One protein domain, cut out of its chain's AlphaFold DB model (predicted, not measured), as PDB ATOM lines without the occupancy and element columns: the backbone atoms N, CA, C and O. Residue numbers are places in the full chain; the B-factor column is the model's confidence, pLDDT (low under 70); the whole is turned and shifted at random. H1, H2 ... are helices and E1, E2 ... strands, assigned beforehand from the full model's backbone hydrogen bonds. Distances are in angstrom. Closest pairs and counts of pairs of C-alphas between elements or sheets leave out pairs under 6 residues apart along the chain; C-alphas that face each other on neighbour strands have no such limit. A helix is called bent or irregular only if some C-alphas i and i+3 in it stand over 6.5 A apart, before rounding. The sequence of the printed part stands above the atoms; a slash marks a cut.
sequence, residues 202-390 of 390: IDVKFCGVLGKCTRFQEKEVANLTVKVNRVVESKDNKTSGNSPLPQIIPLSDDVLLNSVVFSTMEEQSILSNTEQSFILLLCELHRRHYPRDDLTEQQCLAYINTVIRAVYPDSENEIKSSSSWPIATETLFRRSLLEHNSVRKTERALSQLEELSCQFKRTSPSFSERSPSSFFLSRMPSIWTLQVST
ATOM      1  N   ILE A 202      -5.646  36.347 -60.607       92.88
ATOM      2  CA  ILE A 202      -5.978  36.447 -59.183       92.88
ATOM      3  C   ILE A 202      -5.329  37.660 -58.521       92.88
ATOM      4  O   ILE A 202      -4.232  38.088 -58.869       92.88
ATOM      5  N   ASP A 203      -6.001  38.168 -57.498       92.94
ATOM      6  CA  ASP A 203      -5.503  39.175 -56.571       92.94
ATOM      7  C   ASP A 203      -5.631  38.627 -55.148       92.94
ATOM      8  O   ASP A 203      -6.723  38.302 -54.680       92.94
ATOM      9  N   VAL A 204      -4.492  38.486 -54.472       94.50
ATOM     10  CA  VAL A 204      -4.391  37.844 -53.160       94.50
ATOM     11  C   VAL A 204      -4.117  38.917 -52.113       94.50
ATOM     12  O   VAL A 204      -3.050  39.529 -52.110       94.50
ATOM     13  N   LYS A 205      -5.073  39.153 -51.211       94.44
ATOM     14  CA  LYS A 205      -4.994  40.236 -50.218       94.44
ATOM     15  C   LYS A 205      -5.373  39.773 -48.824       94.44
ATOM     16  O   LYS A 205      -6.288  38.973 -48.648       94.44
ATOM     17  N   PHE A 206      -4.713  40.347 -47.824       95.38
ATOM     18  CA  PHE A 206      -5.138  40.209 -46.438       95.38
ATOM     19  C   PHE A 206      -6.484  40.892 -46.203       95.38
ATOM     20  O   PHE A 206      -6.737  41.992 -46.698       95.38
ATOM     21  N   CYS A 207      -7.330  40.260 -45.400       92.94
ATOM     22  CA  CYS A 207      -8.562  40.850 -44.900       92.94
ATOM     23  C   CYS A 207      -8.875  40.350 -43.484       92.94
ATOM     24  O   CYS A 207      -8.342  39.339 -43.024       92.94
ATOM     25  N   GLY A 208      -9.731  41.087 -42.776       92.50
ATOM     26  CA  GLY A 208     -10.277  40.673 -41.487       92.50
ATOM     27  C   GLY A 208     -11.684  40.114 -41.665       92.50
ATOM     28  O   GLY A 208     -12.529  40.778 -42.263       92.50
ATOM     29  N   VAL A 209     -11.943  38.920 -41.135       91.44
ATOM     30  CA  VAL A 209     -13.269  38.282 -41.166       91.44
ATOM     31  C   VAL A 209     -13.673  37.873 -39.755       91.44
ATOM     32  O   VAL A 209     -12.842  37.414 -38.971       91.44
ATOM     33  N   LEU A 210     -14.950  38.058 -39.413       92.81
ATOM     34  CA  LEU A 210     -15.477  37.639 -38.118       92.81
ATOM     35  C   LEU A 210     -15.469  36.113 -38.001       92.81
ATOM     36  O   LEU A 210     -15.925  35.400 -38.899       92.81
ATOM     37  N   GLY A 211     -14.938  35.622 -36.886       91.56
ATOM     38  CA  GLY A 211     -14.889  34.198 -36.600       91.56
ATOM     39  C   GLY A 211     -14.540  33.883 -35.152       91.56
ATOM     40  O   GLY A 211     -14.265  34.771 -34.331       91.56
ATOM     41  N   LYS A 212     -14.563  32.587 -34.846       91.56
ATOM     42  CA  LYS A 212     -14.235  32.026 -33.535       91.56
ATOM     43  C   LYS A 212     -12.987  31.162 -33.630       91.56
ATOM     44  O   LYS A 212     -12.844  30.372 -34.559       91.56
ATOM     45  N   CYS A 213     -12.119  31.300 -32.633       88.25
ATOM     46  CA  CYS A 213     -10.867  30.544 -32.519       88.25
ATOM     47  C   CYS A 213     -10.869  29.577 -31.334       88.25
ATOM     48  O   CYS A 213      -9.991  28.722 -31.234       88.25
ATOM     49  N   THR A 214     -11.836  29.714 -30.424       90.69
ATOM     50  CA  THR A 214     -11.959  28.869 -29.234       90.69
ATOM     51  C   THR A 214     -13.379  28.337 -29.091       90.69
ATOM     52  O   THR A 214     -14.343  28.961 -29.539       90.69
ATOM     53  N   ARG A 215     -13.507  27.179 -28.446       89.12
ATOM     54  CA  ARG A 215     -14.768  26.452 -28.249       89.12
ATOM     55  C   ARG A 215     -15.762  27.212 -27.373       89.12
ATOM     56  O   ARG A 215     -16.964  27.102 -27.575       89.12
ATOM     57  N   PHE A 216     -15.255  28.002 -26.428       91.06
ATOM     58  CA  PHE A 216     -16.058  28.725 -25.436       91.06
ATOM     59  C   PHE A 216     -16.243  30.212 -25.776       91.06
ATOM     60  O   PHE A 216     -16.724  30.988 -24.955       91.06
ATOM     61  N   GLN A 217     -15.852  30.639 -26.981       90.56
ATOM     62  CA  GLN A 217     -15.982  32.026 -27.411       90.56
ATOM     63  C   GLN A 217     -17.443  32.373 -27.739       90.56
ATOM     64  O   GLN A 217     -18.011  31.905 -28.730       90.56
ATOM     65  N   GLU A 218     -18.047  33.250 -26.937       90.12
ATOM     66  CA  GLU A 218     -19.411  33.742 -27.177       90.12
ATOM     67  C   GLU A 218     -19.460  34.711 -28.367       90.12
ATOM     68  O   GLU A 218     -20.222  34.497 -29.313       90.12
ATOM     69  N   LYS A 219     -18.608  35.746 -28.343       91.88
ATOM     70  CA  LYS A 219     -18.564  36.822 -29.346       91.88
ATOM     71  C   LYS A 219     -17.551  36.539 -30.439       91.88
ATOM     72  O   LYS A 219     -16.407  36.211 -30.152       91.88
ATOM     73  N   GLU A 220     -17.938  36.751 -31.683       91.00
ATOM     74  CA  GLU A 220     -17.031  36.668 -32.826       91.00
ATOM     75  C   GLU A 220     -16.093  37.873 -32.861       91.00
ATOM     76  O   GLU A 220     -16.485  38.992 -32.523       91.00
ATOM     77  N   VAL A 221     -14.843  37.639 -33.259       92.75
ATOM     78  CA  VAL A 221     -13.824  38.690 -33.390       92.75
ATOM     79  C   VAL A 221     -13.238  38.670 -34.792       92.75
ATOM     80  O   VAL A 221     -13.311  37.656 -35.488       92.75
ATOM     81  N   ALA A 222     -12.669  39.795 -35.217       92.12
ATOM     82  CA  ALA A 222     -11.978  39.870 -36.494       92.12
ATOM     83  C   ALA A 222     -10.712  39.003 -36.449       92.12
ATOM     84  O   ALA A 222      -9.848  39.201 -35.597       92.12
ATOM     85  N   ASN A 223     -10.612  38.058 -37.377       92.19
ATOM     86  CA  ASN A 223      -9.455  37.198 -37.574       92.19
ATOM     87  C   ASN A 223      -8.836  37.490 -38.940       92.19
ATOM     88  O   ASN A 223      -9.552  37.702 -39.923       92.19
ATOM     89  N   LEU A 224      -7.506  37.509 -38.987       94.31
ATOM     90  CA  LEU A 224      -6.755  37.722 -40.217       94.31
ATOM     91  C   LEU A 224      -6.879  36.494 -41.124       94.31
ATOM     92  O   LEU A 224      -6.639  35.366 -40.698       94.31
ATOM     93  N   THR A 225      -7.224  36.724 -42.384       92.62
ATOM     94  CA  THR A 225      -7.249  35.706 -43.433       92.62
ATOM     95  C   THR A 225      -6.811  36.323 -44.757       92.62
ATOM     96  O   THR A 225      -6.548  37.527 -44.848       92.62
ATOM     97  N   VAL A 226      -6.707  35.496 -45.789       93.62
ATOM     98  CA  VAL A 226      -6.375  35.927 -47.143       93.62
ATOM     99  C   VAL A 226      -7.571  35.684 -48.051       93.62
ATOM    100  O   VAL A 226      -8.057  34.557 -48.158       93.62
ATOM    101  N   LYS A 227      -8.026  36.747 -48.723       91.56
ATOM    102  CA  LYS A 227      -9.037  36.687 -49.782       91.56
ATOM    103  C   LYS A 227      -8.343  36.580 -51.137       91.56
ATOM    104  O   LYS A 227      -7.444  37.365 -51.441       91.56
ATOM    105  N   VAL A 228      -8.789  35.618 -51.941       91.81
ATOM    106  CA  VAL A 228      -8.359  35.424 -53.331       91.81
ATOM    107  C   VAL A 228      -9.476  35.933 -54.234       91.81
ATOM    108  O   VAL A 228     -10.512  35.283 -54.375       91.81
ATOM    109  N   ASN A 229      -9.289  37.116 -54.809       89.75
ATOM    110  CA  ASN A 229     -10.227  37.707 -55.758       89.75
ATOM    111  C   ASN A 229      -9.862  37.255 -57.171       89.75
ATOM    112  O   ASN A 229      -8.690  37.296 -57.538       89.75
ATOM    113  N   ARG A 230     -10.850  36.877 -57.981       86.69
ATOM    114  CA  ARG A 230     -10.638  36.596 -59.405       86.69
ATOM    115  C   ARG A 230     -10.972  37.827 -60.225       86.69
ATOM    116  O   ARG A 230     -12.038  38.410 -60.052       86.69
ATOM    117  N   VAL A 231     -10.057  38.215 -61.105       74.88
ATOM    118  CA  VAL A 231     -10.241  39.362 -62.006       74.88
ATOM    119  C   VAL A 231     -11.181  38.995 -63.163       74.88
ATOM    120  O   VAL A 231     -11.870  39.858 -63.699       74.88
ATOM    121  N   VAL A 232     -11.262  37.703 -63.502       71.06
ATOM    122  CA  VAL A 232     -12.159  37.139 -64.518       71.06
ATOM    123  C   VAL A 232     -12.886  35.926 -63.931       71.06
ATOM    124  O   VAL A 232     -12.271  35.086 -63.273       71.06
ATOM    125  N   GLU A 233     -14.197  35.811 -64.159       56.19
ATOM    126  CA  GLU A 233     -14.963  34.617 -63.781       56.19
ATOM    127  C   GLU A 233     -14.536  33.416 -64.644       56.19
ATOM    128  O   GLU A 233     -14.992  33.242 -65.776       56.19
ATOM    129  N   SER A 234     -13.648  32.569 -64.119       51.41
ATOM    130  CA  SER A 234     -13.298  31.299 -64.766       51.41
ATOM    131  C   SER A 234     -14.452  30.301 -64.670       51.41
ATOM    132  O   SER A 234     -14.912  29.963 -63.578       51.41
ATOM    133  N   LYS A 235     -14.889  29.785 -65.827       43.75
ATOM    134  CA  LYS A 235     -15.951  28.768 -65.951       43.75
ATOM    135  C   LYS A 235     -15.498  27.336 -65.619       43.75
ATOM    136  O   LYS A 235     -16.352  26.463 -65.484       43.75
ATOM    137  N   ASP A 236     -14.198  27.108 -65.422       45.41
ATOM    138  CA  ASP A 236     -13.590  25.769 -65.327       45.41
ATOM    139  C   ASP A 236     -13.141  25.360 -63.913       45.41
ATOM    140  O   ASP A 236     -12.184  24.613 -63.730       45.41
ATOM    141  N   ASN A 237     -13.859  25.779 -62.870       46.59
ATOM    142  CA  ASN A 237     -13.580  25.313 -61.505       46.59
ATOM    143  C   ASN A 237     -14.279  23.982 -61.197       46.59
ATOM    144  O   ASN A 237     -15.051  23.871 -60.247       46.59
ATOM    145  N   LYS A 238     -14.027  22.952 -62.008       48.50
ATOM    146  CA  LYS A 238     -14.406  21.575 -61.666       48.50
ATOM    147  C   LYS A 238     -13.254  20.621 -61.906       48.50
ATOM    148  O   LYS A 238     -13.231  19.888 -62.886       48.50
ATOM    149  N   THR A 239     -12.359  20.545 -60.934       46.94
ATOM    150  CA  THR A 239     -11.616  19.312 -60.685       46.94
ATOM    151  C   THR A 239     -11.681  18.991 -59.198       46.94
ATOM    152  O   THR A 239     -10.797  19.310 -58.412       46.94
ATOM    153  N   SER A 240     -12.771  18.331 -58.800       48.25
ATOM    154  CA  SER A 240     -12.815  17.509 -57.590       48.25
ATOM    155  C   SER A 240     -11.999  16.236 -57.855       48.25
ATOM    156  O   SER A 240     -12.544  15.162 -58.114       48.25
ATOM    157  N   GLY A 241     -10.678  16.376 -57.917       54.72
ATOM    158  CA  GLY A 241      -9.756  15.250 -57.978       54.72
ATOM    159  C   GLY A 241      -9.492  14.734 -56.569       54.72
ATOM    160  O   GLY A 241      -8.941  15.454 -55.742       54.72
ATOM    161  N   ASN A 242      -9.858  13.482 -56.284       64.38
ATOM    162  CA  ASN A 242      -9.451  12.797 -55.053       64.38
ATOM    163  C   ASN A 242      -8.028  12.241 -55.207       64.38
ATOM    164  O   ASN A 242      -7.814  11.032 -55.115       64.38
ATOM    165  N   SER A 243      -7.054  13.112 -55.478       79.44
ATOM    166  CA  SER A 243      -5.650  12.723 -55.359       79.44
ATOM    167  C   SER A 243      -5.349  12.408 -53.892       79.44
ATOM    168  O   SER A 243      -5.854  13.106 -53.004       79.44
ATOM    169  N   PRO A 244      -4.573  11.352 -53.603       89.19
ATOM    170  CA  PRO A 244      -4.178  11.063 -52.237       89.19
ATOM    171  C   PRO A 244      -3.294  12.202 -51.720       89.19
ATOM    172  O   PRO A 244      -2.479  12.760 -52.455       89.19
ATOM    173  N   LEU A 245      -3.473  12.556 -50.450       93.75
ATOM    174  CA  LEU A 245      -2.781  13.664 -49.795       93.75
ATOM    175  C   LEU A 245      -2.130  13.180 -48.497       93.75
ATOM    176  O   LEU A 245      -2.615  12.209 -47.906       93.75
ATOM    177  N   PRO A 246      -1.074  13.861 -48.023       94.44
ATOM    178  CA  PRO A 246      -0.521  13.606 -46.705       94.44
ATOM    179  C   PRO A 246      -1.577  13.824 -45.618       94.44
ATOM    180  O   PRO A 246      -2.493  14.643 -45.762       94.44
ATOM    181  N   GLN A 247      -1.456  13.073 -44.526       94.62
ATOM    182  CA  GLN A 247      -2.403  13.143 -43.423       94.62
ATOM    183  C   GLN A 247      -2.244  14.461 -42.657       94.62
ATOM    184  O   GLN A 247      -1.143  14.849 -42.258       94.62
ATOM    185  N   ILE A 248      -3.371  15.130 -42.413       95.81
ATOM    186  CA  ILE A 248      -3.448  16.281 -41.518       95.81
ATOM    187  C   ILE A 248      -3.691  15.805 -40.082       95.81
ATOM    188  O   ILE A 248      -4.584  14.996 -39.827       95.81
ATOM    189  N   ILE A 249      -2.905  16.314 -39.134       96.12
ATOM    190  CA  ILE A 249      -3.095  16.043 -37.707       96.12
ATOM    191  C   ILE A 249      -4.035  17.110 -37.114       96.12
ATOM    192  O   ILE A 249      -3.755  18.307 -37.263       96.12
ATOM    193  N   PRO A 250      -5.164  16.725 -36.481       93.56
ATOM    194  CA  PRO A 250      -6.064  17.667 -35.818       93.56
ATOM    195  C   PRO A 250      -5.445  18.218 -34.524       93.56
ATOM    196  O   PRO A 250      -4.482  17.674 -33.990       93.56
ATOM    197  N   LEU A 251      -5.987  19.323 -34.015       90.75
ATOM    198  CA  LEU A 251      -5.567  19.910 -32.745       90.75
ATOM    199  C   LEU A 251      -6.289  19.225 -31.579       90.75
ATOM    200  O   LEU A 251      -7.503  19.348 -31.426       90.75
ATOM    201  N   SER A 252      -5.524  18.563 -30.715       89.44
ATOM    202  CA  SER A 252      -6.016  17.935 -29.482       89.44
ATOM    203  C   SER A 252      -6.016  18.904 -28.286       89.44
ATOM    204  O   SER A 252      -5.582  18.544 -27.200       89.44
ATOM    205  N   ASP A 253      -6.488  20.140 -28.467       91.12
ATOM    206  CA  ASP A 253      -6.579  21.146 -27.390       91.12
ATOM    207  C   ASP A 253      -8.015  21.228 -26.841       91.12
ATOM    208  O   ASP A 253      -8.985  20.977 -27.558       91.12
ATOM    209  N   ASP A 254      -8.177  21.541 -25.556       89.56
ATOM    210  CA  ASP A 254      -9.470  21.611 -24.871       89.56
ATOM    211  C   ASP A 254     -10.200  22.952 -25.065       89.56
ATOM    212  O   ASP A 254     -11.425  23.009 -24.936       89.56
ATOM    213  N   VAL A 255      -9.471  24.009 -25.434       90.94
ATOM    214  CA  VAL A 255      -9.961  25.386 -25.571       90.94
ATOM    215  C   VAL A 255      -9.998  25.830 -27.032       90.94
ATOM    216  O   VAL A 255     -11.007  26.377 -27.480       90.94
ATOM    217  N   LEU A 256      -8.916  25.637 -27.779       91.62
ATOM    218  CA  LEU A 256      -8.757  26.086 -29.158       91.62
ATOM    219  C   LEU A 256      -9.543  25.204 -30.138       91.62
ATOM    220  O   LEU A 256      -9.768  24.010 -29.931       91.62
ATOM    221  N   LEU A 257      -9.963  25.816 -31.241       89.00
ATOM    222  CA  LEU A 257     -10.502  25.111 -32.402       89.00
ATOM    223  C   LEU A 257      -9.361  24.650 -33.325       89.00
ATOM    224  O   LEU A 257      -8.274  25.231 -33.322       89.00
ATOM    225  N   ASN A 258      -9.618  23.619 -34.140       84.62
ATOM    226  CA  ASN A 258      -8.663  23.123 -35.144       84.62
ATOM    227  C   ASN A 258      -8.247  24.216 -36.137       84.62
ATOM    228  O   ASN A 258      -7.070  24.312 -36.506       84.62
ATOM    229  N   SER A 259      -9.230  25.018 -36.539       85.25
ATOM    230  CA  SER A 259      -9.153  26.130 -37.476       85.25
ATOM    231  C   SER A 259     -10.092  27.253 -36.999       85.25
ATOM    232  O   SER A 259     -10.921  27.060 -36.103       85.25
ATOM    233  N   VAL A 260      -9.960  28.443 -37.585       87.38
ATOM    234  CA  VAL A 260     -10.913  29.534 -37.347       87.38
ATOM    235  C   VAL A 260     -12.230  29.211 -38.049       87.38
ATOM    236  O   VAL A 260     -12.255  29.034 -39.269       87.38
ATOM    237  N   VAL A 261     -13.328  29.204 -37.296       86.50
ATOM    238  CA  VAL A 261     -14.681  29.068 -37.849       86.50
ATOM    239  C   VAL A 261     -15.204  30.467 -38.166       86.50
ATOM    240  O   VAL A 261     -15.455  31.250 -37.249       86.50
ATOM    241  N   PHE A 262     -15.312  30.802 -39.455       85.75
ATOM    242  CA  PHE A 262     -15.807  32.103 -39.920       85.75
ATOM    243  C   PHE A 262     -17.319  32.093 -40.111       85.75
ATOM    244  O   PHE A 262     -17.889  31.101 -40.559       85.75
ATOM    245  N   SER A 263     -17.948  33.231 -39.846       78.69
ATOM    246  CA  SER A 263     -19.414  33.334 -39.814       78.69
ATOM    247  C   SER A 263     -20.024  33.836 -41.118       78.69
ATOM    248  O   SER A 263     -21.195  33.591 -41.390       78.69
ATOM    249  N   THR A 264     -19.236  34.543 -41.933       67.94
ATOM    250  CA  THR A 264     -19.702  35.203 -43.162       67.94
ATOM    251  C   THR A 264     -18.715  35.079 -44.320       67.94
ATOM    252  O   THR A 264     -18.697  35.949 -45.191       67.94
ATOM    253  N   MET A 265     -17.844  34.064 -44.341       62.25
ATOM    254  CA  MET A 265     -17.073  33.852 -45.568       62.25
ATOM    255  C   MET A 265     -18.039  33.447 -46.681       62.25
ATOM    256  O   MET A 265     -18.723  32.432 -46.571       62.25
ATOM    257  N   GLU A 266     -18.084  34.263 -47.739       57.16
ATOM    258  CA  GLU A 266     -18.539  33.835 -49.064       57.16
ATOM    259  C   GLU A 266     -17.889  32.479 -49.374       57.16
ATOM    260  O   GLU A 266     -16.732  32.268 -48.989       57.16
ATOM    261  N   GLU A 267     -18.642  31.567 -50.003       58.38
ATOM    262  CA  GLU A 267     -18.199  30.208 -50.337       58.38
ATOM    263  C   GLU A 267     -16.727  30.207 -50.757       58.38
ATOM    264  O   GLU A 267     -16.321  30.942 -51.663       58.38
ATOM    265  N   GLN A 268     -15.911  29.432 -50.039       62.53
ATOM    266  CA  GLN A 268     -14.479  29.407 -50.273       62.53
ATOM    267  C   GLN A 268     -14.224  29.039 -51.735       62.53
ATOM    268  O   GLN A 268     -14.665  27.996 -52.218       62.53
ATOM    269  N   SER A 269     -13.538  29.927 -52.453       70.19
ATOM    270  CA  SER A 269     -13.225  29.701 -53.852       70.19
ATOM    271  C   SER A 269     -12.365  28.447 -53.979       70.19
ATOM    272  O   SER A 269     -11.335  28.319 -53.321       70.19
ATOM    273  N   ILE A 270     -12.789  27.516 -54.838       85.06
ATOM    274  CA  ILE A 270     -11.984  26.344 -55.209       85.06
ATOM    275  C   ILE A 270     -10.638  26.855 -55.717       85.06
ATOM    276  O   ILE A 270     -10.638  27.667 -56.640       85.06
ATOM    277  N   LEU A 271      -9.524  26.414 -55.137       90.44
ATOM    278  CA  LEU A 271      -8.180  26.810 -55.556       90.44
ATOM    279  C   LEU A 271      -7.546  25.685 -56.372       90.44
ATOM    280  O   LEU A 271      -7.469  24.551 -55.910       90.44
ATOM    281  N   SER A 272      -7.044  25.988 -57.560       91.75
ATOM    282  CA  SER A 272      -6.193  25.084 -58.339       91.75
ATOM    283  C   SER A 272      -4.836  24.854 -57.659       91.75
ATOM    284  O   SER A 272      -4.402  25.655 -56.830       91.75
ATOM    285  N   ASN A 273      -4.115  23.792 -58.042       92.88
ATOM    286  CA  ASN A 273      -2.753  23.526 -57.550       92.88
ATOM    287  C   ASN A 273      -1.826  24.735 -57.744       92.88
ATOM    288  O   ASN A 273      -1.023  25.059 -56.870       92.88
ATOM    289  N   THR A 274      -1.951  25.424 -58.873       94.56
ATOM    290  CA  THR A 274      -1.121  26.582 -59.192       94.56
ATOM    291  C   THR A 274      -1.487  27.795 -58.337       94.56
ATOM    292  O   THR A 274      -0.596  28.451 -57.811       94.56
ATOM    293  N   GLU A 275      -2.777  28.060 -58.096       95.44
ATOM    294  CA  GLU A 275      -3.207  29.115 -57.163       95.44
ATOM    295  C   GLU A 275      -2.759  28.803 -55.719       95.44
ATOM    296  O   GLU A 275      -2.237  29.683 -55.036       95.44
ATOM    297  N   GLN A 276      -2.894  27.550 -55.263       96.31
ATOM    298  CA  GLN A 276      -2.404  27.107 -53.947       96.31
ATOM    299  C   GLN A 276      -0.893  27.339 -53.810       96.31
ATOM    300  O   GLN A 276      -0.434  27.927 -52.833       96.31
ATOM    301  N   SER A 277      -0.126  26.930 -54.823       97.44
ATOM    302  CA  SER A 277       1.328  27.111 -54.888       97.44
ATOM    303  C   SER A 277       1.729  28.582 -54.886       97.44
ATOM    304  O   SER A 277       2.645  28.980 -54.169       97.44
ATOM    305  N   PHE A 278       1.002  29.422 -55.627       98.06
ATOM    306  CA  PHE A 278       1.238  30.860 -55.651       98.06
ATOM    307  C   PHE A 278       1.029  31.501 -54.274       98.06
ATOM    308  O   PHE A 278       1.824  32.333 -53.847       98.06
ATOM    309  N   ILE A 279      -0.006  31.085 -53.543       97.94
ATOM    310  CA  ILE A 279      -0.264  31.564 -52.179       97.94
ATOM    311  C   ILE A 279       0.878  31.166 -51.229       97.94
ATOM    312  O   ILE A 279       1.313  31.985 -50.416       97.94
ATOM    313  N   LEU A 280       1.413  29.944 -51.348       98.31
ATOM    314  CA  LEU A 280       2.583  29.505 -50.575       98.31
ATOM    315  C   LEU A 280       3.861  30.261 -50.968       98.31
ATOM    316  O   LEU A 280       4.657  30.609 -50.093       98.31
ATOM    317  N   LEU A 281       4.036  30.586 -52.254       98.38
ATOM    318  CA  LEU A 281       5.108  31.466 -52.719       98.38
ATOM    319  C   LEU A 281       4.989  32.846 -52.068       98.38
ATOM    320  O   LEU A 281       5.956  33.302 -51.466       98.38
ATOM    321  N   LEU A 282       3.814  33.485 -52.107       98.31
ATOM    322  CA  LEU A 282       3.590  34.780 -51.452       98.31
ATOM    323  C   LEU A 282       3.904  34.725 -49.953       98.31
ATOM    324  O   LEU A 282       4.538  35.642 -49.436       98.31
ATOM    325  N   CYS A 283       3.542  33.635 -49.271       97.94
ATOM    326  CA  CYS A 283       3.921  33.410 -47.877       97.94
ATOM    327  C   CYS A 283       5.446  33.404 -47.683       97.94
ATOM    328  O   CYS A 283       5.953  34.020 -46.743       97.94
ATOM    329  N   GLU A 284       6.190  32.709 -48.547       96.38
ATOM    330  CA  GLU A 284       7.653  32.645 -48.481       96.38
ATOM    331  C   GLU A 284       8.313  33.985 -48.804       96.38
ATOM    332  O   GLU A 284       9.272  34.373 -48.135       96.38
ATOM    333  N   LEU A 285       7.792  34.710 -49.796       97.25
ATOM    334  CA  LEU A 285       8.252  36.057 -50.108       97.25
ATOM    335  C   LEU A 285       8.017  36.969 -48.907       97.25
ATOM    336  O   LEU A 285       8.961  37.609 -48.450       97.25
ATOM    337  N   HIS A 286       6.811  36.976 -48.339       96.38
ATOM    338  CA  HIS A 286       6.475  37.780 -47.163       96.38
ATOM    339  C   HIS A 286       7.451  37.510 -46.010       96.38
ATOM    340  O   HIS A 286       8.114  38.422 -45.522       96.38
ATOM    341  N   ARG A 287       7.679  36.236 -45.677       95.06
ATOM    342  CA  ARG A 287       8.639  35.818 -44.640       95.06
ATOM    343  C   ARG A 287      10.080  36.301 -44.887       95.06
ATOM    344  O   ARG A 287      10.842  36.455 -43.936       95.06
ATOM    345  N   ARG A 288      10.495  36.478 -46.148       93.12
ATOM    346  CA  ARG A 288      11.850  36.940 -46.522       93.12
ATOM    347  C   ARG A 288      11.989  38.457 -46.601       93.12
ATOM    348  O   ARG A 288      13.105  38.952 -46.455       93.12
ATOM    349  N   HIS A 289      10.902  39.165 -46.894       91.00
ATOM    350  CA  HIS A 289      10.899  40.621 -47.050       91.00
ATOM    351  C   HIS A 289      10.688  41.352 -45.721       91.00
ATOM    352  O   HIS A 289      11.135  42.490 -45.584       91.00
ATOM    353  N   TYR A 290      10.011  40.718 -44.760       93.12
ATOM    354  CA  TYR A 290       9.656  41.329 -43.481       93.12
ATOM    355  C   TYR A 290      10.460  40.742 -42.306       93.12
ATOM    356  O   TYR A 290      10.966  39.618 -42.398       93.12
ATOM    357  N   PRO A 291      10.618  41.499 -41.201       94.19
ATOM    358  CA  PRO A 291      11.253  41.009 -39.979       94.19
ATOM    359  C   PRO A 291      10.558  39.771 -39.402       94.19
ATOM    360  O   PRO A 291       9.369  39.551 -39.604       94.19
ATOM    361  N   ARG A 292      11.296  38.967 -38.633       91.25
ATOM    362  CA  ARG A 292      10.721  37.830 -37.901       91.25
ATOM    363  C   ARG A 292      10.094  38.325 -36.600       91.25
ATOM    364  O   ARG A 292      10.779  38.409 -35.584       91.25
ATOM    365  N   ASP A 293       8.823  38.689 -36.668       93.56
ATOM    366  CA  ASP A 293       8.003  39.098 -35.531       93.56
ATOM    367  C   ASP A 293       6.630  38.408 -35.548       93.56
ATOM    368  O   ASP A 293       6.224  37.808 -36.548       93.56
ATOM    369  N   ASP A 294       5.902  38.512 -34.434       92.06
ATOM    370  CA  ASP A 294       4.593  37.872 -34.265       92.06
ATOM    371  C   ASP A 294       3.598  38.286 -35.359       92.06
ATOM    372  O   ASP A 294       2.791  37.474 -35.814       92.06
ATOM    373  N   LEU A 295       3.647  39.547 -35.809       94.38
ATOM    374  CA  LEU A 295       2.763  40.051 -36.859       94.38
ATOM    375  C   LEU A 295       3.028  39.338 -38.189       94.38
ATOM    376  O   LEU A 295       2.089  38.869 -38.836       94.38
ATOM    377  N   THR A 296       4.298  39.232 -38.574       95.69
ATOM    378  CA  THR A 296       4.729  38.546 -39.792       95.69
ATOM    379  C   THR A 296       4.401  37.058 -39.713       95.69
ATOM    380  O   THR A 296       3.903  36.493 -40.686       95.69
ATOM    381  N   GLU A 297       4.576  36.425 -38.550       94.88
ATOM    382  CA  GLU A 297       4.169  35.032 -38.334       94.88
ATOM    383  C   GLU A 297       2.655  34.835 -38.505       94.88
ATOM    384  O   GLU A 297       2.236  33.911 -39.208       94.88
ATOM    385  N   GLN A 298       1.819  35.720 -37.944       93.88
ATOM    386  CA  GLN A 298       0.365  35.657 -38.137       93.88
ATOM    387  C   GLN A 298      -0.040  35.881 -39.603       93.88
ATOM    388  O   GLN A 298      -0.954  35.222 -40.101       93.88
ATOM    389  N   GLN A 299       0.644  36.776 -40.318       97.00
ATOM    390  CA  GLN A 299       0.424  37.017 -41.748       97.00
ATOM    391  C   GLN A 299       0.806  35.800 -42.603       97.00
ATOM    392  O   GLN A 299       0.039  35.392 -43.477       97.00
ATOM    393  N   CYS A 300       1.940  35.157 -42.318       97.25
ATOM    394  CA  CYS A 300       2.325  33.901 -42.959       97.25
ATOM    395  C   CYS A 300       1.316  32.778 -42.663       97.25
ATOM    396  O   CYS A 300       0.892  32.071 -43.579       97.25
ATOM    397  N   LEU A 301       0.865  32.648 -41.410       95.88
ATOM    398  CA  LEU A 301      -0.178  31.688 -41.035       95.88
ATOM    399  C   LEU A 301      -1.492  31.936 -41.778       95.88
ATOM    400  O   LEU A 301      -2.165  30.970 -42.127       95.88
ATOM    401  N   ALA A 302      -1.863  33.188 -42.053       96.12
ATOM    402  CA  ALA A 302      -3.072  33.495 -42.814       96.12
ATOM    403  C   ALA A 302      -3.002  32.955 -44.256       96.12
ATOM    404  O   ALA A 302      -3.962  32.333 -44.704       96.12
ATOM    405  N   TYR A 303      -1.862  33.088 -44.950       97.56
ATOM    406  CA  TYR A 303      -1.667  32.455 -46.264       97.56
ATOM    407  C   TYR A 303      -1.783  30.927 -46.191       97.56
ATOM    408  O   TYR A 303      -2.520  30.315 -46.965       97.56
ATOM    409  N   ILE A 304      -1.079  30.312 -45.237       97.19
ATOM    410  CA  ILE A 304      -1.046  28.853 -45.070       97.19
ATOM    411  C   ILE A 304      -2.441  28.312 -44.736       97.19
ATOM    412  O   ILE A 304      -2.891  27.344 -45.346       97.19
ATOM    413  N   ASN A 305      -3.159  28.953 -43.814       94.75
ATOM    414  CA  ASN A 305      -4.501  28.537 -43.412       94.75
ATOM    415  C   ASN A 305      -5.520  28.668 -44.551       94.75
ATOM    416  O   ASN A 305      -6.421  27.837 -44.635       94.75
ATOM    417  N   THR A 306      -5.369  29.646 -45.451       93.75
ATOM    418  CA  THR A 306      -6.201  29.731 -46.661       93.75
ATOM    419  C   THR A 306      -6.034  28.491 -47.543       93.75
ATOM    420  O   THR A 306      -7.038  27.927 -47.983       93.75
ATOM    421  N   VAL A 307      -4.800  28.009 -47.738       95.31
ATOM    422  CA  VAL A 307      -4.541  26.766 -48.490       95.31
ATOM    423  C   VAL A 307      -5.058  25.544 -47.728       95.31
ATOM    424  O   VAL A 307      -5.758  24.722 -48.311       95.31
ATOM    425  N   ILE A 308      -4.804  25.442 -46.417       94.69
ATOM    426  CA  ILE A 308      -5.283  24.314 -45.596       94.69
ATOM    427  C   ILE A 308      -6.795  24.181 -45.678       94.69
ATOM    428  O   ILE A 308      -7.276  23.088 -45.938       94.69
ATOM    429  N   ARG A 309      -7.542  25.273 -45.509       90.81
ATOM    430  CA  ARG A 309      -9.007  25.241 -45.581       90.81
ATOM    431  C   ARG A 309      -9.519  24.810 -46.957       90.81
ATOM    432  O   ARG A 309     -10.536  24.139 -47.043       90.81
ATOM    433  N   ALA A 310      -8.814  25.176 -48.031       90.31
ATOM    434  CA  ALA A 310      -9.199  24.777 -49.383       90.31
ATOM    435  C   ALA A 310      -8.967  23.275 -49.629       90.31
ATOM    436  O   ALA A 310      -9.733  22.646 -50.357       90.31
ATOM    437  N   VAL A 311      -7.913  22.704 -49.037       91.56
ATOM    438  CA  VAL A 311      -7.453  21.325 -49.286       91.56
ATOM    439  C   VAL A 311      -8.004  20.316 -48.265       91.56
ATOM    440  O   VAL A 311      -8.282  19.166 -48.612       91.56
ATOM    441  N   TYR A 312      -8.183  20.743 -47.017       91.31
ATOM    442  CA  TYR A 312      -8.650  19.963 -45.870       91.31
ATOM    443  C   TYR A 312      -9.841  20.678 -45.209       91.31
ATOM    444  O   TYR A 312      -9.679  21.247 -44.126       91.31
ATOM    445  N   PRO A 313     -11.020  20.700 -45.856       84.88
ATOM    446  CA  PRO A 313     -12.205  21.310 -45.262       84.88
ATOM    447  C   PRO A 313     -12.608  20.595 -43.966       84.88
ATOM    448  O   PRO A 313     -12.487  19.372 -43.858       84.88
ATOM    449  N   ASP A 314     -13.111  21.353 -42.990       78.31
ATOM    450  CA  ASP A 314     -13.522  20.814 -41.685       78.31
ATOM    451  C   ASP A 314     -14.881  20.089 -41.752       78.31
ATOM    452  O   ASP A 314     -15.192  19.264 -40.890       78.31
ATOM    453  N   SER A 315     -15.697  20.383 -42.771       76.69
ATOM    454  CA  SER A 315     -17.000  19.756 -43.003       76.69
ATOM    455  C   SER A 315     -17.031  19.014 -44.336       76.69
ATOM    456  O   SER A 315     -16.618  19.548 -45.361       76.69
ATOM    457  N   GLU A 316     -17.625  17.820 -44.355       70.62
ATOM    458  CA  GLU A 316     -17.857  17.050 -45.589       70.62
ATOM    459  C   GLU A 316     -18.761  17.779 -46.603       70.62
ATOM    460  O   GLU A 316     -18.765  17.433 -47.783       70.62
ATOM    461  N   ASN A 317     -19.513  18.792 -46.156       68.56
ATOM    462  CA  ASN A 317     -20.382  19.600 -47.012       68.56
ATOM    463  C   ASN A 317     -19.645  20.763 -47.701       68.56
ATOM    464  O   ASN A 317     -20.220  21.404 -48.581       68.56
ATOM    465  N   GLU A 318     -18.409  21.071 -47.299       75.06
ATOM    466  CA  GLU A 318     -17.600  22.115 -47.928       75.06
ATOM    467  C   GLU A 318     -16.909  21.592 -49.191       75.06
ATOM    468  O   GLU A 318     -16.492  20.435 -49.290       75.06
ATOM    469  N   ILE A 319     -16.764  22.469 -50.184       75.31
ATOM    470  CA  ILE A 319     -16.151  22.098 -51.455       75.31
ATOM    471  C   ILE A 319     -14.640  21.942 -51.263       75.31
ATOM    472  O   ILE A 319     -13.903  22.917 -51.123       75.31
ATOM    473  N   LYS A 320     -14.171  20.695 -51.317       84.81
ATOM    474  CA  LYS A 320     -12.746  20.359 -51.296       84.81
ATOM    475  C   LYS A 320     -12.084  20.698 -52.634       84.81
ATOM    476  O   LYS A 320     -12.482  20.187 -53.683       84.81
ATOM    477  N   SER A 321     -11.025  21.500 -52.590       86.94
ATOM    478  CA  SER A 321     -10.140  21.718 -53.735       86.94
ATOM    479  C   SER A 321      -9.253  20.493 -53.963       86.94
ATOM    480  O   SER A 321      -8.739  19.905 -53.009       86.94
ATOM    481  N   SER A 322      -9.034  20.110 -55.223       89.69
ATOM    482  CA  SER A 322      -7.973  19.151 -55.550       89.69
ATOM    483  C   SER A 322      -6.617  19.735 -55.160       89.69
ATOM    484  O   SER A 322      -6.403  20.938 -55.290       89.69
ATOM    485  N   SER A 323      -5.699  18.897 -54.692       93.00
ATOM    486  CA  SER A 323      -4.327  19.302 -54.381       93.00
ATOM    487  C   SER A 323      -3.335  18.229 -54.823       93.00
ATOM    488  O   SER A 323      -3.722  17.177 -55.339       93.00
ATOM    489  N   SER A 324      -2.049  18.492 -54.627       93.62
ATOM    490  CA  SER A 324      -0.969  17.539 -54.871       93.62
ATOM    491  C   SER A 324      -0.216  17.234 -53.582       93.62
ATOM    492  O   SER A 324      -0.193  18.039 -52.648       93.62
ATOM    493  N   TRP A 325       0.441  16.075 -53.542       95.00
ATOM    494  CA  TRP A 325       1.237  15.673 -52.387       95.00
ATOM    495  C   TRP A 325       2.344  16.683 -52.028       95.00
ATOM    496  O   TRP A 325       2.488  16.973 -50.835       95.00
ATOM    497  N   PRO A 326       3.095  17.269 -52.994       95.94
ATOM    498  CA  PRO A 326       4.130  18.249 -52.681       95.94
ATOM    499  C   PRO A 326       3.577  19.539 -52.071       95.94
ATOM    500  O   PRO A 326       4.072  19.982 -51.036       95.94
ATOM    501  N   ILE A 327       2.501  20.091 -52.644       97.00
ATOM    502  CA  ILE A 327       1.854  21.323 -52.154       97.00
ATOM    503  C   ILE A 327       1.283  21.105 -50.752       97.00
ATOM    504  O   ILE A 327       1.499  21.916 -49.849       97.00
ATOM    505  N   ALA A 328       0.583  19.990 -50.541       96.88
ATOM    506  CA  ALA A 328       0.017  19.658 -49.243       96.88
ATOM    507  C   ALA A 328       1.112  19.428 -48.187       96.88
ATOM    508  O   ALA A 328       0.998  19.933 -47.069       96.88
ATOM    509  N   THR A 329       2.210  18.750 -48.542       97.12
ATOM    510  CA  THR A 329       3.349  18.564 -47.629       97.12
ATOM    511  C   THR A 329       4.009  19.893 -47.281       97.12
ATOM    512  O   THR A 329       4.256  20.148 -46.106       97.12
ATOM    513  N   GLU A 330       4.263  20.763 -48.263       97.56
ATOM    514  CA  GLU A 330       4.793  22.106 -48.011       97.56
ATOM    515  C   GLU A 330       3.883  22.894 -47.062       97.56
ATOM    516  O   GLU A 330       4.358  23.486 -46.092       97.56
ATOM    517  N   THR A 331       2.576  22.879 -47.320       98.00
ATOM    518  CA  THR A 331       1.584  23.605 -46.521       98.00
ATOM    519  C   THR A 331       1.606  23.147 -45.062       98.00
ATOM    520  O   THR A 331       1.710  23.970 -44.148       98.00
ATOM    521  N   LEU A 332       1.539  21.831 -44.833       97.81
ATOM    522  CA  LEU A 332       1.545  21.245 -43.493       97.81
ATOM    523  C   LEU A 332       2.884  21.471 -42.781       97.81
ATOM    524  O   LEU A 332       2.885  21.829 -41.604       97.81
ATOM    525  N   PHE A 333       4.004  21.343 -43.498       97.75
ATOM    526  CA  PHE A 333       5.340  21.611 -42.966       97.75
ATOM    527  C   PHE A 333       5.481  23.063 -42.497       97.75
ATOM    528  O   PHE A 333       5.863  23.314 -41.354       97.75
ATOM    529  N   ARG A 334       5.108  24.032 -43.343       96.75
ATOM    530  CA  ARG A 334       5.175  25.460 -42.995       96.75
ATOM    531  C   ARG A 334       4.272  25.807 -41.815       96.75
ATOM    532  O   ARG A 334       4.685  26.592 -40.966       96.75
ATOM    533  N   ARG A 335       3.072  25.212 -41.724       96.88
ATOM    534  CA  ARG A 335       2.212  25.379 -40.541       96.88
ATOM    535  C   ARG A 335       2.928  24.895 -39.285       96.88
ATOM    536  O   ARG A 335       2.980  25.640 -38.313       96.88
ATOM    537  N   SER A 336       3.487  23.687 -39.306       96.81
ATOM    538  CA  SER A 336       4.186  23.137 -38.143       96.81
ATOM    539  C   SER A 336       5.341  24.027 -37.685       96.81
ATOM    540  O   SER A 336       5.471  24.280 -36.490       96.81
ATOM    541  N   LEU A 337       6.124  24.581 -38.619       94.69
ATOM    542  CA  LEU A 337       7.211  25.503 -38.280       94.69
ATOM    543  C   LEU A 337       6.733  26.813 -37.644       94.69
ATOM    544  O   LEU A 337       7.465  27.388 -36.852       94.69
ATOM    545  N   LEU A 338       5.533  27.305 -37.948       93.62
ATOM    546  CA  LEU A 338       5.001  28.511 -37.293       93.62
ATOM    547  C   LEU A 338       4.309  28.190 -35.963       93.62
ATOM    548  O   LEU A 338       4.291  29.006 -35.049       93.62
ATOM    549  N   GLU A 339       3.750  26.991 -35.822       92.62
ATOM    550  CA  GLU A 339       3.010  26.599 -34.620       92.62
ATOM    551  C   GLU A 339       3.881  26.049 -33.490       92.62
ATOM    552  O   GLU A 339       3.418  26.024 -32.349       92.62
ATOM    553  N   HIS A 340       5.131  25.658 -33.766       87.00
ATOM    554  CA  HIS A 340       6.023  25.053 -32.766       87.00
ATOM    555  C   HIS A 340       6.258  25.937 -31.524       87.00
ATOM    556  O   HIS A 340       6.388  25.406 -30.421       87.00
ATOM    557  N   ASN A 341       6.232  27.267 -31.687       83.00
ATOM    558  CA  ASN A 341       6.389  28.254 -30.610       83.00
ATOM    559  C   ASN A 341       5.150  28.384 -29.704       83.00
ATOM    560  O   ASN A 341       5.213  28.972 -28.624       83.00
ATOM    561  N   SER A 342       3.996  27.860 -30.125       89.38
ATOM    562  CA  SER A 342       2.753  27.973 -29.368       89.38
ATOM    563  C   SER A 342       2.594  26.808 -28.398       89.38
ATOM    564  O   SER A 342       2.409  25.670 -28.817       89.38
ATOM    565  N   VAL A 343       2.530  27.097 -27.094       89.38
ATOM    566  CA  VAL A 343       2.341  26.084 -26.032       89.38
ATOM    567  C   VAL A 343       1.138  25.166 -26.293       89.38
ATOM    568  O   VAL A 343       1.195  23.980 -25.997       89.38
ATOM    569  N   ARG A 344       0.060  25.695 -26.884       92.19
ATOM    570  CA  ARG A 344      -1.177  24.944 -27.163       92.19
ATOM    571  C   ARG A 344      -1.187  24.209 -28.503       92.19
ATOM    572  O   ARG A 344      -2.063  23.388 -28.732       92.19
ATOM    573  N   LYS A 345      -0.264  24.526 -29.416       94.00
ATOM    574  CA  LYS A 345      -0.219  23.932 -30.766       94.00
ATOM    575  C   LYS A 345       1.055  23.138 -31.038       94.00
ATOM    576  O   LYS A 345       1.107  22.428 -32.037       94.00
ATOM    577  N   THR A 346       2.046  23.223 -30.151       94.69
ATOM    578  CA  THR A 346       3.348  22.562 -30.297       94.69
ATOM    579  C   THR A 346       3.210  21.044 -30.431       94.69
ATOM    580  O   THR A 346       3.833  20.458 -31.307       94.69
ATOM    581  N   GLU A 347       2.296  20.413 -29.681       94.44
ATOM    582  CA  GLU A 347       2.021  18.974 -29.802       94.44
ATOM    583  C   GLU A 347       1.558  18.610 -31.220       94.44
ATOM    584  O   GLU A 347       2.163  17.760 -31.870       94.44
ATOM    585  N   ARG A 348       0.558  19.329 -31.757       95.38
ATOM    586  CA  ARG A 348       0.112  19.147 -33.147       95.38
ATOM    587  C   ARG A 348       1.248  19.386 -34.137       95.38
ATOM    588  O   ARG A 348       1.371  18.635 -35.099       95.38
ATOM    589  N   ALA A 349       2.042  20.436 -33.934       95.62
ATOM    590  CA  ALA A 349       3.141  20.784 -34.827       95.62
ATOM    591  C   ALA A 349       4.167  19.645 -34.919       95.62
ATOM    592  O   ALA A 349       4.503  19.230 -36.031       95.62
ATOM    593  N   LEU A 350       4.593  19.102 -33.773       95.06
ATOM    594  CA  LEU A 350       5.544  17.994 -33.682       95.06
ATOM    595  C   LEU A 350       4.969  16.701 -34.269       95.06
ATOM    596  O   LEU A 350       5.596  16.104 -35.141       95.06
ATOM    597  N   SER A 351       3.745  16.313 -33.892       96.12
ATOM    598  CA  SER A 351       3.088  15.128 -34.461       96.12
ATOM    599  C   SER A 351       2.893  15.240 -35.974       96.12
ATOM    600  O   SER A 351       3.027  14.258 -36.699       96.12
ATOM    601  N   GLN A 352       2.602  16.441 -36.481       97.19
ATOM    602  CA  GLN A 352       2.493  16.676 -37.917       97.19
ATOM    603  C   GLN A 352       3.848  16.536 -38.622       97.19
ATOM    604  O   GLN A 352       3.885  15.975 -39.714       97.19
ATOM    605  N   LEU A 353       4.948  17.017 -38.030       96.12
ATOM    606  CA  LEU A 353       6.294  16.835 -38.590       96.12
ATOM    607  C   LEU A 353       6.694  15.357 -38.601       96.12
ATOM    608  O   LEU A 353       7.223  14.877 -39.605       96.12
ATOM    609  N   GLU A 354       6.389  14.622 -37.529       95.12
ATOM    610  CA  GLU A 354       6.641  13.181 -37.439       95.12
ATOM    611  C   GLU A 354       5.876  12.415 -38.523       95.12
ATOM    612  O   GLU A 354       6.453  11.582 -39.228       95.12
ATOM    613  N   GLU A 355       4.600  12.751 -38.718       95.50
ATOM    614  CA  GLU A 355       3.756  12.173 -39.763       95.50
ATOM    615  C   GLU A 355       4.330  12.434 -41.166       95.50
ATOM    616  O   GLU A 355       4.476  11.504 -41.967       95.50
ATOM    617  N   LEU A 356       4.743  13.677 -41.450       95.50
ATOM    618  CA  LEU A 356       5.374  14.042 -42.723       95.50
ATOM    619  C   LEU A 356       6.729  13.349 -42.930       95.50
ATOM    620  O   LEU A 356       7.067  13.007 -44.060       95.50
ATOM    621  N   SER A 357       7.504  13.104 -41.872       93.81
ATOM    622  CA  SER A 357       8.757  12.339 -41.947       93.81
ATOM    623  C   SER A 357       8.488  10.852 -42.229       93.81
ATOM    624  O   SER A 357       9.107  10.236 -43.105       93.81
ATOM    625  N   CYS A 358       7.494  10.266 -41.555       91.50
ATOM    626  CA  CYS A 358       7.111   8.863 -41.720       91.50
ATOM    627  C   CYS A 358       6.540   8.551 -43.110       91.50
ATOM    628  O   CYS A 358       6.747   7.445 -43.624       91.50
ATOM    629  N   GLN A 359       5.867   9.508 -43.753       88.19
ATOM    630  CA  GLN A 359       5.217   9.305 -45.051       88.19
ATOM    631  C   GLN A 359       6.172   8.859 -46.176       88.19
ATOM    632  O   GLN A 359       5.739   8.232 -47.148       88.19
ATOM    633  N   PHE A 360       7.467   9.177 -46.066       84.88
ATOM    634  CA  PHE A 360       8.487   8.798 -47.051       84.88
ATOM    635  C   PHE A 360       8.719   7.295 -47.104       84.88
ATOM    636  O   PHE A 360       9.000   6.751 -48.169       84.88
ATOM    637  N   LYS A 361       8.591   6.622 -45.956       83.81
ATOM    638  CA  LYS A 361       8.779   5.172 -45.835       83.81
ATOM    639  C   LYS A 361       7.563   4.389 -46.338       83.81
ATOM    640  O   LYS A 361       7.644   3.174 -46.485       83.81
ATOM    641  N   ARG A 362       6.432   5.062 -46.584       87.81
ATOM    642  CA  ARG A 362       5.203   4.426 -47.068       87.81
ATOM    643  C   ARG A 362       5.288   4.187 -48.571       87.81
ATOM    644  O   ARG A 362       5.609   5.096 -49.334       87.81
ATOM    645  N   THR A 363       4.934   2.977 -48.984       84.94
ATOM    646  CA  THR A 363       4.841   2.570 -50.395       84.94
ATOM    647  C   THR A 363       3.513   2.964 -51.042       84.94
ATOM    648  O   THR A 363       3.415   2.992 -52.260       84.94
ATOM    649  N   SER A 364       2.501   3.297 -50.235       87.56
ATOM    650  CA  SER A 364       1.197   3.785 -50.689       87.56
ATOM    651  C   SER A 364       0.942   5.205 -50.160       87.56
ATOM    652  O   SER A 364       1.227   5.463 -48.983       87.56
ATOM    653  N   PRO A 365       0.434   6.136 -50.990       89.81
ATOM    654  CA  PRO A 365       0.265   6.004 -52.443       89.81
ATOM    655  C   PRO A 365       1.618   5.933 -53.169       89.81
ATOM    656  O   PRO A 365       2.640   6.375 -52.623       89.81
ATOM    657  N   SER A 366       1.604   5.378 -54.381       89.00
ATOM    658  CA  SER A 366       2.786   5.276 -55.247       89.00
ATOM    659  C   SER A 366       3.308   6.658 -55.662       89.00
ATOM    660  O   SER A 366       2.579   7.650 -55.598       89.00
ATOM    661  N   PHE A 367       4.558   6.746 -56.121       87.94
ATOM    662  CA  PHE A 367       5.171   8.004 -56.564       87.94
ATOM    663  C   PHE A 367       4.317   8.739 -57.611       87.94
ATOM    664  O   PHE A 367       4.063   9.933 -57.468       87.94
ATOM    665  N   SER A 368       3.796   8.026 -58.613       87.88
ATOM    666  CA  SER A 368       2.955   8.604 -59.671       87.88
ATOM    667  C   SER A 368       1.633   9.172 -59.145       87.88
ATOM    668  O   SER A 368       1.147  10.187 -59.641       87.88
ATOM    669  N   GLU A 369       1.055   8.552 -58.115       89.81
ATOM    670  CA  GLU A 369      -0.180   9.015 -57.466       89.81
ATOM    671  C   GLU A 369       0.049  10.225 -56.548       89.81
ATOM    672  O   GLU A 369      -0.902  10.924 -56.205       89.81
ATOM    673  N   ARG A 370       1.306  10.506 -56.178       91.88
ATOM    674  CA  ARG A 370       1.697  11.693 -55.402       91.88
ATOM    675  C   ARG A 370       1.816  12.961 -56.259       91.88
ATOM    676  O   ARG A 370       2.223  13.992 -55.740       91.88
ATOM    677  N   SER A 371       1.430  12.930 -57.537       91.94
ATOM    678  CA  SER A 371       1.439  14.091 -58.447       91.94
ATOM    679  C   SER A 371       2.805  14.802 -58.526       91.94
ATOM    680  O   SER A 371       2.911  15.991 -58.208       91.94
ATOM    681  N   PRO A 372       3.873  14.100 -58.950       91.06
ATOM    682  CA  PRO A 372       5.231  14.633 -58.913       91.06
ATOM    683  C   PRO A 372       5.461  15.818 -59.859       91.06
ATOM    684  O   PRO A 372       6.367  16.611 -59.623       91.06
ATOM    685  N   SER A 373       4.628  15.995 -60.890       90.12
ATOM    686  CA  SER A 373       4.686  17.159 -61.789       90.12
ATOM    687  C   SER A 373       4.488  18.490 -61.055       90.12
ATOM    688  O   SER A 373       5.071  19.496 -61.441       90.12
ATOM    689  N   SER A 374       3.735  18.495 -59.949       92.31
ATOM    690  CA  SER A 374       3.529  19.688 -59.120       92.31
ATOM    691  C   SER A 374       4.693  19.982 -58.165       92.31
ATOM    692  O   SER A 374       4.634  20.970 -57.436       92.31
ATOM    693  N   PHE A 375       5.759  19.170 -58.144       95.69
ATOM    694  CA  PHE A 375       6.890  19.367 -57.231       95.69
ATOM    695  C   PHE A 375       7.496  20.766 -57.349       95.69
ATOM    696  O   PHE A 375       7.633  21.447 -56.339       95.69
ATOM    697  N   PHE A 376       7.794  21.210 -58.574       95.81
ATOM    698  CA  PHE A 376       8.419  22.512 -58.831       95.81
ATOM    699  C   PHE A 376       7.465  23.704 -58.697       95.81
ATOM    700  O   PHE A 376       7.929  24.842 -58.689       95.81
ATOM    701  N   LEU A 377       6.158  23.459 -58.556       92.94
ATOM    702  CA  LEU A 377       5.207  24.479 -58.104       92.94
ATOM    703  C   LEU A 377       5.284  24.671 -56.580       92.94
ATOM    704  O   LEU A 377       4.985  25.746 -56.073       92.94
ATOM    705  N   SER A 378       5.730  23.651 -55.849       93.25
ATOM    706  CA  SER A 378       5.911  23.695 -54.401       93.25
ATOM    707  C   SER A 378       7.363  23.973 -53.992       93.25
ATOM    708  O   SER A 378       8.312  23.893 -54.774       93.25
ATOM    709  N   ARG A 379       7.549  24.236 -52.704       92.69
ATOM    710  CA  ARG A 379       8.829  24.270 -51.984       92.69
ATOM    711  C   ARG A 379       8.869  23.165 -50.930       92.69
ATOM    712  O   ARG A 379       9.322  23.394 -49.809       92.69
ATOM    713  N   MET A 380       8.337  21.989 -51.276       94.56
ATOM    714  CA  MET A 380       8.303  20.824 -50.395       94.56
ATOM    715  C   MET A 380       9.698  20.559 -49.797       94.56
ATOM    716  O   MET A 380      10.678  20.512 -50.547       94.56
ATOM    717  N   PRO A 381       9.815  20.393 -48.467       95.69
ATOM    718  CA  PRO A 381      11.087  20.059 -47.845       95.69
ATOM    719  C   PRO A 381      11.547  18.661 -48.268       95.69
ATOM    720  O   PRO A 381      10.746  17.750 -48.479       95.69
ATOM    721  N   SER A 382      12.859  18.483 -48.344       95.44
ATOM    722  CA  SER A 382      13.484  17.175 -48.500       95.44
ATOM    723  C   SER A 382      13.239  16.272 -47.289       95.44
ATOM    724  O   SER A 382      12.895  16.727 -46.191       95.44
ATOM    725  N   ILE A 383      13.509  14.977 -47.469       93.00
ATOM    726  CA  ILE A 383      13.430  13.989 -46.390       93.00
ATOM    727  C   ILE A 383      14.336  14.347 -45.206       93.00
ATOM    728  O   ILE A 383      13.932  14.191 -44.057       93.00
ATOM    729  N   TRP A 384      15.543  14.854 -45.463       92.38
ATOM    730  CA  TRP A 384      16.478  15.207 -44.396       92.38
ATOM    731  C   TRP A 384      16.053  16.472 -43.663       92.38
ATOM    732  O   TRP A 384      16.163  16.522 -42.443       92.38
ATOM    733  N   THR A 385      15.509  17.469 -44.365       92.94
ATOM    734  CA  THR A 385      14.946  18.654 -43.707       92.94
ATOM    735  C   THR A 385      13.804  18.272 -42.773       92.94
ATOM    736  O   THR A 385      13.740  18.778 -41.655       92.94
ATOM    737  N   LEU A 386      12.938  17.342 -43.184       88.88
ATOM    738  CA  LEU A 386      11.870  16.836 -42.324       88.88
ATOM    739  C   LEU A 386      12.414  16.076 -41.112       88.88
ATOM    740  O   LEU A 386      11.972  16.341 -40.003       88.88
ATOM    741  N   GLN A 387      13.406  15.202 -41.301       86.81
ATOM    742  CA  GLN A 387      14.026  14.426 -40.217       86.81
ATOM    743  C   GLN A 387      14.801  15.270 -39.199       86.81
ATOM    744  O   GLN A 387      14.955  14.846 -38.062       86.81
ATOM    745  N   VAL A 388      15.328  16.426 -39.605       82.06
ATOM    746  CA  VAL A 388      16.000  17.369 -38.692       82.06
ATOM    747  C   VAL A 388      14.993  18.270 -37.971       82.06
ATOM    748  O   VAL A 388      15.296  18.791 -36.903       82.06
ATOM    749  N   SER A 389      13.813  18.481 -38.562       68.56
ATOM    750  CA  SER A 389      12.767  19.336 -37.985       68.56
ATOM    751  C   SER A 389      11.873  18.599 -36.980       68.56
ATOM    752  O   SER A 389      11.228  19.260 -36.171       68.56
ATOM    753  N   THR A 390      11.803  17.266 -37.063       55.16
ATOM    754  CA  THR A 390      11.220  16.376 -36.039       55.16
ATOM    755  C   THR A 390      12.160  16.218 -34.862       55.16
ATOM    756  O   THR A 390      11.681  16.334 -33.714       55.16
TER     757      THR A 390
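AT A GLANCE: This is residues 202 to 390 of the 390 residues of an uncharacterized protein of Schistosoma curassoni (UniProt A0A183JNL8). What does this model look like? Three helices, H1, H2 and H3, stand in an up-and-down bundle; a narrow, strongly twisted sheet of three strands packs on it along H2, and a fourth long helix, H4, packs on H3 on the side away from the sheet. The short H5 sits where H1 and H3 begin, and the short H6 packs on H4. What is it made of? The printed part has 189 residues with three named strands followed by six named helices, of mixed class, and the sheet runs E2 E1 E3, antiparallel throughout. It is compact, with a radius of gyration of the C-alphas of 16.2 A, and rounded, spanning 46 by 44 by 36 A.

HOW THE PARTS SIT: How do the strands pair? E1, residues 202 to 214, and E2, residues 221 to 230, form an antiparallel hairpin with directions at 153 degrees; N 205 and O 227 are 3.0 A apart, within hydrogen-bond range. E3, residues 256 to 262, is antiparallel to E1 at 125 degrees, with N 212 and O 261 within hydrogen-bond range at 2.9 A. The pairing is staggered: E1 pairs with E2 over its residues 202 to 211 and with E3 over its residues 211 to 214, and E1 bends by 65 degrees at residue 210. Which helices are on the sheet? H1, residues 273 to 289, only grazes it, with residues 275 to 282. H2, residues 294 to 311, is on it at a height over the sheet of 6.8 A, over E2 and slantwise to the strands at 55 degrees on the local plane; the closest C-alphas, of Thr 225 and Ala 302, are 4.8 A apart. H1 and H2 touch as a helical hairpin, opposite ways at a shallow tilt of 6 degrees, with the C-alphas of Cys 283 and Cys 300 closest at 5.2 A. Which helix is the hub? H3, residues 325 to 339, touches four helices, among them H2 in a helical hairpin at a shallow tilt of 33 degrees, only just short of steep, the C-alphas of Ile 304 and Thr 331 closest at 6.0 A. H4, residues 346 to 361, touches H3 in a further helical hairpin at a shallow tilt of 28 degrees, the C-alphas of Ser 336 and Ala 349 closest at 4.2 A. How do the last helices and the backbones stand? H5, residues 372 to 377, touches H3's residues 325 to 327 at a steep tilt of 49 degrees, the C-alphas of Pro 326 and Phe 375 closest at 5.4 A. H6, residues 383 to 389, touches H4's residues 353 to 360 at a shallow tilt of 20 degrees, the C-alphas of Ser 357 and Leu 386 closest at 5.5 A. Every O i to N i+4 pair is within hydrogen-bond range in H1, H2, H3 and H6, against 10 of 12 in H4 and 0 of 2 in H5, where 2 of 3 O i to N i+3 pairs are.

IN THESE COORDINATES: Where do the elements begin and end? E1 begins at C-alpha 202, (-5.978, 36.447, -59.183), and H6 ends at C-alpha 389, (12.767, 19.336, -37.985). How long are they? From first to last C-alpha E1 measures 31.5 A, E2 26.3 A, H1 24.3 A, H2 25.4 A, H3 20.9 A and H4 23.9 A. H5 is irregular, with C-alphas 373 and 376 7.2 A apart.

THE WHOLE: How far does it reach? The two C-alphas farthest apart, of Glu 218 and Ser 368, are 46.8 A apart, and the printed part has no cut. Which links are long, and where is confidence low? The links E2 to E3, residues 231 to 255, and H2 to H3, residues 312 to 324, are long. Residues 233 to 242, 264 to 268, 317 and 389 to 390 have pLDDT under 70.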